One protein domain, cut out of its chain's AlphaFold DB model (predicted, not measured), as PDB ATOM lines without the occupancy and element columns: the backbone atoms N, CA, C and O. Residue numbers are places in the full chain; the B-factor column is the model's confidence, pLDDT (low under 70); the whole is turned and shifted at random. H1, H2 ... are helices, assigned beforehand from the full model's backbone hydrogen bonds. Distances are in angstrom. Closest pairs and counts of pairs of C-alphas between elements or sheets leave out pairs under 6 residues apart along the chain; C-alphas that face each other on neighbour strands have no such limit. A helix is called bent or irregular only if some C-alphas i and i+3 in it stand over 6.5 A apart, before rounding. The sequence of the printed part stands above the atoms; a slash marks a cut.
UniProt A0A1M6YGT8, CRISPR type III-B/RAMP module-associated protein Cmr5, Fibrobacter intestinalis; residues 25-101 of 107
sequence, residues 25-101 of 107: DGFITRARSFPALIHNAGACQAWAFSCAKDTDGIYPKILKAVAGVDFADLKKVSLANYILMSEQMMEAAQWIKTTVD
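What this domain is: This is residues 25 to 101 of the 107 residues of the protein "CRISPR type III-B/RAMP module-associated protein Cmr5" of Fibrobacter intestinalis (UniProt A0A1M6YGT8). Four helices pack in a ring: H1 lies alongside the long last helix H4, H3 crosses H4 steeply, and H2 joins H1 to H3. The 77 printed residues have these named helices in the order H1 to H4 and no named strand: all helix, compact, with a radius of gyration of the C-alphas of 11.4 A, spanning 36 by 23 by 23 A.

How they stand to each other: Start at H1, residues 25 to 41, irregular with C-alphas 32 and 35 7.1 A apart. Its residues 34 to 38 alone touch H2, residues 43 to 53, in a hairpin; the closest C-alphas, of Ile 38 and Ala 46, are 5.4 A apart. H2 makes another hairpin with H3, residues 58 to 67; closest are the C-alphas of Cys 51 and Pro 60, 6.3 A. H4, residues 79 to 101, touches H3 with residues 88 to 96 alone, at a steep tilt of 65 degrees; closest are the C-alphas of Ala 67 and Ala 92, 5.3 A. H4 touches H1 at a shallow tilt of 31 degrees, opposite ways; closest are the C-alphas of Ala 31 and Lys 97, 5.1 A. Every O i to N i+4 pair is within hydrogen-bond range in H2, H3 and H4, and 11 of 13 in H1.

Where its parts are: Find C-alpha 25 at (-24.208, -44.645, -37.717), where H1 begins its 22.9 A. H2 spans 15.3 A and H3 14.3 A; H4 runs 32.5 A to C-alpha 101 at (-23.399, -35.750, -29.760).

The domain as a whole: The printed part has no cut, H3 to H4 is a long link of 11 residues, and no printed residue is under 70 in pLDDT.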
ATOM      1  N   ASP A  25     -23.100 -44.453 -38.669       91.06
ATOM      2  CA  ASP A  25     -24.208 -44.645 -37.717       91.06
ATOM      3  C   ASP A  25     -23.900 -45.725 -36.669       91.06
ATOM      4  O   ASP A  25     -24.227 -45.593 -35.486       91.06
ATOM      5  N   GLY A  26     -23.194 -46.782 -37.085       90.44
ATOM      6  CA  GLY A  26     -22.732 -47.843 -36.193       90.44
ATOM      7  C   GLY A  26     -21.722 -47.351 -35.152       90.44
ATOM      8  O   GLY A  26     -21.778 -47.769 -33.991       90.44
ATOM      9  N   PHE A  27     -20.827 -46.436 -35.535       93.69
ATOM     10  CA  PHE A  27     -19.912 -45.785 -34.600       93.69
ATOM     11  C   PHE A  27     -20.668 -44.883 -33.622       93.69
ATOM     12  O   PHE A  27     -20.432 -44.963 -32.418       93.69
ATOM     13  N   ILE A  28     -21.589 -44.057 -34.126       94.75
ATOM     14  CA  ILE A  28     -22.371 -43.099 -33.330       94.75
ATOM     15  C   ILE A  28     -23.190 -43.837 -32.265       94.75
ATOM     16  O   ILE A  28     -23.056 -43.569 -31.070       94.75
ATOM     17  N   THR A  29     -23.953 -44.848 -32.686       93.62
ATOM     18  CA  THR A  29     -24.771 -45.688 -31.797       93.62
ATOM     19  C   THR A  29     -23.918 -46.344 -30.712       93.62
ATOM     20  O   THR A  29     -24.290 -46.395 -29.535       93.62
ATOM     21  N   ARG A  30     -22.726 -46.823 -31.082       93.69
ATOM     22  CA  ARG A  30     -21.789 -47.409 -30.126       93.69
ATOM     23  C   ARG A  30     -21.261 -46.373 -29.149       93.69
ATOM     24  O   ARG A  30     -21.296 -46.624 -27.952       93.69
ATOM     25  N   ALA A  31     -20.800 -45.224 -29.629       95.88
ATOM     26  CA  ALA A  31     -20.267 -44.167 -28.779       95.88
ATOM     27  C   ALA A  31     -21.278 -43.718 -27.721       95.88
ATOM     28  O   ALA A  31     -20.905 -43.555 -26.560       95.88
ATOM     29  N   ARG A  32     -22.558 -43.614 -28.090       96.25
ATOM     30  CA  ARG A  32     -23.641 -43.237 -27.172       96.25
ATOM     31  C   ARG A  32     -23.967 -44.300 -26.127       96.25
ATOM     32  O   ARG A  32     -24.246 -43.953 -24.979       96.25
ATOM     33  N   SER A  33     -23.915 -45.580 -26.497       95.62
ATOM     34  CA  SER A  33     -24.283 -46.703 -25.616       95.62
ATOM     35  C   SER A  33     -23.121 -47.268 -24.790       95.62
ATOM     36  O   SER A  33     -23.345 -47.896 -23.754       95.62
ATOM     37  N   PHE A  34     -21.872 -47.038 -25.199       96.94
ATOM     38  CA  PHE A  34     -20.701 -47.647 -24.566       96.94
ATOM     39  C   PHE A  34     -20.496 -47.275 -23.086       96.94
ATOM     40  O   PHE A  34     -20.198 -48.184 -22.311       96.94
ATOM     41  N   PRO A  35     -20.694 -46.018 -22.632       97.56
ATOM     42  CA  PRO A  35     -20.598 -45.693 -21.204       97.56
ATOM     43  C   PRO A  35     -21.548 -46.537 -20.341       97.56
ATOM     44  O   PRO A  35     -21.156 -47.069 -19.304       97.56
ATOM     45  N   ALA A  36     -22.781 -46.751 -20.814       96.94
ATOM     46  CA  ALA A  36     -23.745 -47.609 -20.129       96.94
ATOM     47  C   ALA A  36     -23.283 -49.076 -20.095       96.94
ATOM     48  O   ALA A  36     -23.459 -49.758 -19.086       96.94
ATOM     49  N   LEU A  37     -22.638 -49.558 -21.163       96.38
ATOM     50  CA  LEU A  37     -22.069 -50.906 -21.199       96.38
ATOM     51  C   LEU A  37     -20.969 -51.094 -20.145       96.38
ATOM     52  O   LEU A  37     -20.938 -52.134 -19.490       96.38
ATOM     53  N   ILE A  38     -20.102 -50.097 -19.934       96.69
ATOM     54  CA  ILE A  38     -19.080 -50.153 -18.876       96.69
ATOM     55  C   ILE A  38     -19.749 -50.207 -17.497       96.69
ATOM     56  O   ILE A  38     -19.350 -51.028 -16.673       96.69
ATOM     57  N   HIS A  39     -20.772 -49.382 -17.248       94.31
ATOM     58  CA  HIS A  39     -21.486 -49.376 -15.965       94.31
ATOM     59  C   HIS A  39     -22.182 -50.709 -15.664       94.31
ATOM     60  O   HIS A  39     -22.103 -51.191 -14.538       94.31
ATOM     61  N   ASN A  40     -22.837 -51.309 -16.660       96.25
ATOM     62  CA  ASN A  40     -23.670 -52.496 -16.457       96.25
ATOM     63  C   ASN A  40     -22.874 -53.810 -16.481       96.25
ATOM     64  O   ASN A  40     -23.199 -54.736 -15.744       96.25
ATOM     65  N   ALA A  41     -21.856 -53.912 -17.342       94.94
ATOM     66  CA  ALA A  41     -21.110 -55.153 -17.583       94.94
ATOM     67  C   ALA A  41     -19.661 -55.116 -17.058       94.94
ATOM     68  O   ALA A  41     -18.976 -56.141 -17.010       94.94
ATOM     69  N   GLY A  42     -19.170 -53.938 -16.668       95.50
ATOM     70  CA  GLY A  42     -17.781 -53.714 -16.283       95.50
ATOM     71  C   GLY A  42     -16.839 -53.508 -17.476       95.50
ATOM     72  O   GLY A  42     -17.091 -53.946 -18.604       95.50
ATOM     73  N   ALA A  43     -15.700 -52.860 -17.215       96.00
ATOM     74  CA  ALA A  43     -14.736 -52.450 -18.239       96.00
ATOM     75  C   ALA A  43     -14.158 -53.625 -19.044       96.00
ATOM     76  O   ALA A  43     -13.990 -53.524 -20.258       96.00
ATOM     77  N   CYS A  44     -13.902 -54.766 -18.396       95.38
ATOM     78  CA  CYS A  44     -13.385 -55.964 -19.064       95.38
ATOM     79  C   CYS A  44     -14.331 -56.484 -20.159       95.38
ATOM     80  O   CYS A  44     -13.896 -56.766 -21.278       95.38
ATOM     81  N   GLN A  45     -15.621 -56.629 -19.838       95.12
ATOM     82  CA  GLN A  45     -16.614 -57.146 -20.780       95.12
ATOM     83  C   GLN A  45     -16.932 -56.114 -21.862       95.12
ATOM     84  O   GLN A  45     -16.975 -56.468 -23.040       95.12
ATOM     85  N   ALA A  46     -17.068 -54.840 -21.484       95.94
ATOM     86  CA  ALA A  46     -17.279 -53.747 -22.425       95.94
ATOM     87  C   ALA A  46     -16.145 -53.667 -23.462       95.94
ATOM     88  O   ALA A  46     -16.404 -53.615 -24.666       95.94
ATOM     89  N   TRP A  47     -14.886 -53.739 -23.020       95.44
ATOM     90  CA  TRP A  47     -13.724 -53.734 -23.911       95.44
ATOM     91  C   TRP A  47     -13.717 -54.924 -24.874       95.44
ATOM     92  O   TRP A  47     -13.563 -54.737 -26.085       95.44
ATOM     93  N   ALA A  48     -13.934 -56.135 -24.357       93.75
ATOM     94  CA  ALA A  48     -13.975 -57.347 -25.172       93.75
ATOM     95  C   ALA A  48     -15.099 -57.293 -26.220       93.75
ATOM     96  O   ALA A  48     -14.866 -57.603 -27.388       93.75
ATOM     97  N   PHE A  49     -16.293 -56.837 -25.829       93.19
ATOM     98  CA  PHE A  49     -17.418 -56.642 -26.741       93.19
ATOM     99  C   PHE A  49     -17.087 -55.626 -27.836       93.19
ATOM    100  O   PHE A  49     -17.358 -55.874 -29.012       93.19
ATOM    101  N   SER A  50     -16.453 -54.509 -27.470       92.12
ATOM    102  CA  SER A  50     -16.054 -53.479 -28.430       92.12
ATOM    103  C   SER A  50     -15.091 -54.018 -29.482       92.12
ATOM    104  O   SER A  50     -15.312 -53.813 -30.675       92.12
ATOM    105  N   CYS A  51     -14.077 -54.771 -29.045       91.50
ATOM    106  CA  CYS A  51     -13.104 -55.409 -29.930       91.50
ATOM    107  C   CYS A  51     -13.743 -56.466 -30.840       91.50
ATOM    108  O   CYS A  51     -13.350 -56.590 -31.992       91.50
ATOM    109  N   ALA A  52     -14.733 -57.215 -30.347       90.81
ATOM    110  CA  ALA A  52     -15.401 -58.255 -31.128       90.81
ATOM    111  C   ALA A  52     -16.390 -57.697 -32.164       90.81
ATOM    112  O   ALA A  52     -16.599 -58.303 -33.211       90.81
ATOM    113  N   LYS A  53     -17.047 -56.571 -31.863       84.69
ATOM    114  CA  LYS A  53     -18.118 -56.010 -32.701       84.69
ATOM    115  C   LYS A  53     -17.656 -54.934 -33.673       84.69
ATOM    116  O   LYS A  53     -18.458 -54.522 -34.502       84.69
ATOM    117  N   ASP A  54     -16.466 -54.371 -33.505       77.81
ATOM    118  CA  ASP A  54     -15.912 -53.370 -34.423       77.81
ATOM    119  C   ASP A  54     -14.867 -54.039 -35.313       77.81
ATOM    120  O   ASP A  54     -13.702 -54.135 -34.932       77.81
ATOM    121  N   THR A  55     -15.292 -54.539 -36.474       70.31
ATOM    122  CA  THR A  55     -14.411 -55.233 -37.428       70.31
ATOM    123  C   THR A  55     -13.264 -54.349 -37.912       70.31
ATOM    124  O   THR A  55     -12.164 -54.850 -38.133       70.31
ATOM    125  N   ASP A  56     -13.479 -53.033 -37.988       77.50
ATOM    126  CA  ASP A  56     -12.451 -52.060 -38.382       77.50
ATOM    127  C   ASP A  56     -11.608 -51.592 -37.172       77.50
ATOM    128  O   ASP A  56     -10.526 -50.987 -37.295       77.50
ATOM    129  N   GLY A  57     -12.094 -51.895 -35.965       84.69
ATOM    130  CA  GLY A  57     -11.483 -51.574 -34.682       84.69
ATOM    131  C   GLY A  57     -11.369 -50.074 -34.425       84.69
ATOM    132  O   GLY A  57     -10.516 -49.664 -33.634       84.69
ATOM    133  N   ILE A  58     -12.165 -49.243 -35.103       92.25
ATOM    134  CA  ILE A  58     -12.059 -47.778 -35.051       92.25
ATOM    135  C   ILE A  58     -12.362 -47.272 -33.641       92.25
ATOM    136  O   ILE A  58     -11.556 -46.543 -33.059       92.25
ATOM    137  N   TYR A  59     -13.479 -47.688 -33.052       94.81
ATOM    138  CA  TYR A  59     -13.888 -47.273 -31.718       94.81
ATOM    139  C   TYR A  59     -12.885 -47.705 -30.637       94.81
ATOM    140  O   TYR A  59     -12.414 -46.829 -29.907       94.81
ATOM    141  N   PRO A  60     -12.450 -48.982 -30.551       94.94
ATOM    142  CA  PRO A  60     -11.375 -49.376 -29.640       94.94
ATOM    143  C   PRO A  60     -10.085 -48.557 -29.803       94.94
ATOM    144  O   PRO A  60      -9.461 -48.187 -28.808       94.94
ATOM    145  N   LYS A  61      -9.674 -48.239 -31.041       95.06
ATOM    146  CA  LYS A  61      -8.482 -47.410 -31.308       95.06
ATOM    147  C   LYS A  61      -8.653 -45.986 -30.781       95.06
ATOM    148  O   LYS A  61      -7.733 -45.459 -30.153       95.06
ATOM    149  N   ILE A  62      -9.814 -45.371 -31.003       96.50
ATOM    150  CA  ILE A  62     -10.107 -44.014 -30.524       96.50
ATOM    151  C   ILE A  62     -10.177 -43.990 -28.999       96.50
ATOM    152  O   ILE A  62      -9.543 -43.133 -28.392       96.50
ATOM    153  N   LEU A  63     -10.853 -44.955 -28.375       97.19
ATOM    154  CA  LEU A  63     -10.960 -45.041 -26.919       97.19
ATOM    155  C   LEU A  63      -9.583 -45.093 -26.246       97.19
ATOM    156  O   LEU A  63      -9.316 -44.313 -25.331       97.19
ATOM    157  N   LYS A  64      -8.677 -45.939 -26.753       96.38
ATOM    158  CA  LYS A  64      -7.288 -46.004 -26.271       96.38
ATOM    159  C   LYS A  64      -6.535 -44.700 -26.488       96.38
ATOM    160  O   LYS A  64      -5.816 -44.252 -25.600       96.38
ATOM    161  N   ALA A  65      -6.706 -44.071 -27.648       96.69
ATOM    162  CA  ALA A  65      -6.042 -42.808 -27.946       96.69
ATOM    163  C   ALA A  65      -6.519 -41.665 -27.036       96.69
ATOM    164  O   ALA A  65      -5.704 -40.838 -26.632       96.69
ATOM    165  N   VAL A  66      -7.810 -41.624 -26.694       97.50
ATOM    166  CA  VAL A  66      -8.374 -40.633 -25.767       97.50
ATOM    167  C   VAL A  66      -7.870 -40.890 -24.350       97.50
ATOM    168  O   VAL A  66      -7.252 -40.001 -23.757       97.50
ATOM    169  N   ALA A  67      -8.030 -42.115 -23.845       96.38
ATOM    170  CA  ALA A  67      -7.593 -42.492 -22.501       96.38
ATOM    171  C   ALA A  67      -6.064 -42.402 -22.321       96.38
ATOM    172  O   ALA A  67      -5.570 -42.082 -21.245       96.38
ATOM    173  N   GLY A  68      -5.294 -42.629 -23.388       94.38
ATOM    174  CA  GLY A  68      -3.831 -42.677 -23.348       94.38
ATOM    175  C   GLY A  68      -3.271 -43.946 -22.704       94.38
ATOM    176  O   GLY A  68      -2.115 -43.942 -22.292       94.38
ATOM    177  N   VAL A  69      -4.078 -45.005 -22.605       91.62
ATOM    178  CA  VAL A  69      -3.711 -46.315 -22.049       91.62
ATOM    179  C   VAL A  69      -4.316 -47.430 -22.905       91.62
ATOM    180  O   VAL A  69      -5.315 -47.215 -23.596       91.62
ATOM    181  N   ASP A  70      -3.713 -48.620 -22.872       91.75
ATOM    182  CA  ASP A  70      -4.295 -49.826 -23.473       91.75
ATOM    183  C   ASP A  70      -5.085 -50.622 -22.423       91.75
ATOM    184  O   ASP A  70      -4.694 -50.709 -21.262       91.75
ATOM    185  N   PHE A  71      -6.198 -51.212 -22.849       93.00
ATOM    186  CA  PHE A  71      -7.123 -51.976 -22.017       93.00
ATOM    187  C   PHE A  71      -7.018 -53.498 -22.239       93.00
ATOM    188  O   PHE A  71      -7.770 -54.261 -21.634       93.00
ATOM    189  N   ALA A  72      -6.091 -53.965 -23.087       85.69
ATOM    190  CA  ALA A  72      -5.924 -55.382 -23.431       85.69
ATOM    191  C   ALA A  72      -5.682 -56.304 -22.219       85.69
ATOM    192  O   ALA A  72      -6.177 -57.432 -22.200       85.69
ATOM    193  N   ASP A  73      -4.985 -55.820 -21.187       86.44
ATOM    194  CA  ASP A  73      -4.590 -56.622 -20.022       86.44
ATOM    195  C   ASP A  73      -5.409 -56.333 -18.752       86.44
ATOM    196  O   ASP A  73      -4.994 -56.704 -17.655       86.44
ATOM    197  N   LEU A  74      -6.613 -55.755 -18.872       89.44
ATOM    198  CA  LEU A  74      -7.501 -55.488 -17.723       89.44
ATOM    199  C   LEU A  74      -7.767 -56.720 -16.835       89.44
ATOM    200  O   LEU A  74      -8.068 -56.575 -15.656       89.44
ATOM    201  N   LYS A  75      -7.643 -57.938 -17.375       85.81
ATOM    202  CA  LYS A  75      -7.823 -59.194 -16.623       85.81
ATOM    203  C   LYS A  75      -6.626 -59.577 -15.745       85.81
ATOM    204  O   LYS A  75      -6.759 -60.471 -14.918       85.81
ATOM    205  N   LYS A  76      -5.456 -58.973 -15.968       90.94
ATOM    206  CA  LYS A  76      -4.184 -59.342 -15.321       90.94
ATOM    207  C   LYS A  76      -3.706 -58.310 -14.300       90.94
ATOM    208  O   LYS A  76      -2.704 -58.542 -13.630       90.94
ATOM    209  N   VAL A  77      -4.377 -57.165 -14.206       93.00
ATOM    210  CA  VAL A  77      -4.006 -56.105 -13.266       93.00
ATOM    211  C   VAL A  77      -4.590 -56.375 -11.878       93.00
ATOM    212  O   VAL A  77      -5.567 -57.105 -11.725       93.00
ATOM    213  N   SER A  78      -3.994 -55.768 -10.850       96.44
ATOM    214  CA  SER A  78      -4.563 -55.784  -9.499       96.44
ATOM    215  C   SER A  78      -5.947 -55.127  -9.476       96.44
ATOM    216  O   SER A  78      -6.258 -54.291 -10.322       96.44
ATOM    217  N   LEU A  79      -6.764 -55.443  -8.464       94.88
ATOM    218  CA  LEU A  79      -8.101 -54.855  -8.320       94.88
ATOM    219  C   LEU A  79      -8.067 -53.316  -8.295       94.88
ATOM    220  O   LEU A  79      -8.881 -52.676  -8.953       94.88
ATOM    221  N   ALA A  80      -7.100 -52.723  -7.591       95.62
ATOM    222  CA  ALA A  80      -6.944 -51.270  -7.535       95.62
ATOM    223  C   ALA A  80      -6.675 -50.664  -8.926       95.62
ATOM    224  O   ALA A  80      -7.318 -49.691  -9.317       95.62
ATOM    225  N   ASN A  81      -5.781 -51.280  -9.705       94.69
ATOM    226  CA  ASN A  81      -5.490 -50.838 -11.067       94.69
ATOM    227  C   ASN A  81      -6.674 -51.081 -12.008       94.69
ATOM    228  O   ASN A  81      -6.942 -50.253 -12.872       94.69
ATOM    229  N   TYR A  82      -7.413 -52.178 -11.825       95.69
ATOM    230  CA  TYR A  82      -8.630 -52.447 -12.583       95.69
ATOM    231  C   TYR A  82      -9.679 -51.348 -12.372       95.69
ATOM    232  O   TYR A  82     -10.252 -50.859 -13.347       95.69
ATOM    233  N   ILE A  83      -9.908 -50.929 -11.123       95.00
ATOM    234  CA  ILE A  83     -10.846 -49.848 -10.790       95.00
ATOM    235  C   ILE A  83     -10.390 -48.542 -11.450       95.00
ATOM    236  O   ILE A  83     -11.165 -47.936 -12.188       95.00
ATOM    237  N   LEU A  84      -9.114 -48.173 -11.290       94.50
ATOM    238  CA  LEU A  84      -8.556 -46.961 -11.897       94.50
ATOM    239  C   LEU A  84      -8.703 -46.959 -13.427       94.50
ATOM    240  O   LEU A  84      -9.133 -45.968 -14.015       94.50
ATOM    241  N   MET A  85      -8.368 -48.066 -14.090       95.56
ATOM    242  CA  MET A  85      -8.500 -48.180 -15.544       95.56
ATOM    243  C   MET A  85      -9.966 -48.192 -15.993       95.56
ATOM    244  O   MET A  85     -10.270 -47.699 -17.078       95.56
ATOM    245  N   SER A  86     -10.880 -48.716 -15.172       96.12
ATOM    246  CA  SER A  86     -12.321 -48.671 -15.443       96.12
ATOM    247  C   SER A  86     -12.847 -47.235 -15.410       96.12
ATOM    248  O   SER A  86     -13.580 -46.837 -16.314       96.12
ATOM    249  N   GLU A  87     -12.420 -46.430 -14.434       95.38
ATOM    250  CA  GLU A  87     -12.743 -44.998 -14.366       95.38
ATOM    251  C   GLU A  87     -12.158 -44.232 -15.558       95.38
ATOM    252  O   GLU A  87     -12.853 -43.440 -16.192       95.38
ATOM    253  N   GLN A  88     -10.903 -44.510 -15.926       95.75
ATOM    254  CA  GLN A  88     -10.273 -43.904 -17.104       95.75
ATOM    255  C   GLN A  88     -11.019 -44.251 -18.398       95.75
ATOM    256  O   GLN A  88     -11.217 -43.376 -19.242       95.75
ATOM    257  N   MET A  89     -11.442 -45.509 -18.554       97.62
ATOM    258  CA  MET A  89     -12.244 -45.948 -19.695       97.62
ATOM    259  C   MET A  89     -13.592 -45.227 -19.729       97.62
ATOM    260  O   MET A  89     -14.007 -44.779 -20.796       97.62
ATOM    261  N   MET A  90     -14.248 -45.091 -18.573       97.75
ATOM    262  CA  MET A  90     -15.532 -44.406 -18.447       97.75
ATOM    263  C   MET A  90     -15.424 -42.930 -18.833       97.75
ATOM    264  O   MET A  90     -16.174 -42.462 -19.687       97.75
ATOM    265  N   GLU A  91     -14.467 -42.199 -18.259       97.50
ATOM    266  CA  GLU A  91     -14.265 -40.780 -18.564       97.50
ATOM    267  C   GLU A  91     -13.929 -40.555 -20.044       97.50
ATOM    268  O   GLU A  91     -14.469 -39.645 -20.676       97.50
ATOM    269  N   ALA A  92     -13.065 -41.395 -20.622       98.12
ATOM    270  CA  ALA A  92     -12.733 -41.320 -22.041       98.12
ATOM    271  C   ALA A  92     -13.956 -41.609 -22.926       98.12
ATOM    272  O   ALA A  92     -14.217 -40.868 -23.875       98.12
ATOM    273  N   ALA A  93     -14.731 -42.649 -22.603       98.00
ATOM    274  CA  ALA A  93     -15.957 -42.992 -23.320       98.00
ATOM    275  C   ALA A  93     -16.999 -41.868 -23.242       98.00
ATOM    276  O   ALA A  93     -17.652 -41.573 -24.244       98.00
ATOM    277  N   GLN A  94     -17.116 -41.201 -22.091       98.12
ATOM    278  CA  GLN A  94     -18.027 -40.076 -21.905       98.12
ATOM    279  C   GLN A  94     -17.637 -38.876 -22.777       98.12
ATOM    280  O   GLN A  94     -18.501 -38.305 -23.436       98.12
ATOM    281  N   TRP A  95     -16.348 -38.529 -22.857       98.38
ATOM    282  CA  TRP A  95     -15.890 -37.456 -23.749       98.38
ATOM    283  C   TRP A  95     -16.057 -37.796 -25.231       98.38
ATOM    284  O   TRP A  95     -16.395 -36.914 -26.023       98.38
ATOM    285  N   ILE A  96     -15.878 -39.064 -25.612       98.12
ATOM    286  CA  ILE A  96     -16.177 -39.536 -26.971       98.12
ATOM    287  C   ILE A  96     -17.663 -39.351 -27.268       98.12
ATOM    288  O   ILE A  96     -17.989 -38.745 -28.284       98.12
ATOM    289  N   LYS A  97     -18.552 -39.807 -26.376       98.00
ATOM    290  CA  LYS A  97     -20.001 -39.614 -26.510       98.00
ATOM    291  C   LYS A  97     -20.350 -38.135 -26.671       98.00
ATOM    292  O   LYS A  97     -20.950 -37.768 -27.669       98.00
ATOM    293  N   THR A  98     -19.911 -37.286 -25.742       97.94
ATOM    294  CA  THR A  98     -20.190 -35.843 -25.777       97.94
ATOM    295  C   THR A  98     -19.701 -35.191 -27.071       97.94
ATOM    296  O   THR A  98     -20.390 -34.346 -27.632       97.94
ATOM    297  N   THR A  99     -18.537 -35.601 -27.580       97.88
ATOM    298  CA  THR A  99     -18.014 -35.086 -28.855       97.88
ATOM    299  C   THR A  99     -18.854 -35.559 -30.041       97.88
ATOM    300  O   THR A  99     -19.138 -34.772 -30.939       97.88
ATOM    301  N   VAL A 100     -19.272 -36.827 -30.052       97.12
ATOM    302  CA  VAL A 100     -20.170 -37.366 -31.084       97.12
ATOM    303  C   VAL A 100     -21.507 -36.634 -31.072       97.12
ATOM    304  O   VAL A 100     -21.940 -36.195 -32.129       97.12
ATOM    305  N   ASP A 101     -22.115 -36.445 -29.902       96.44
ATOM    306  CA  ASP A 101     -23.399 -35.750 -29.760       96.44
ATOM    307  C   ASP A 101     -23.302 -34.284 -30.218       96.44
ATOM    308  O   ASP A 101     -24.233 -33.761 -30.819       96.44
TER     309      ASP A 101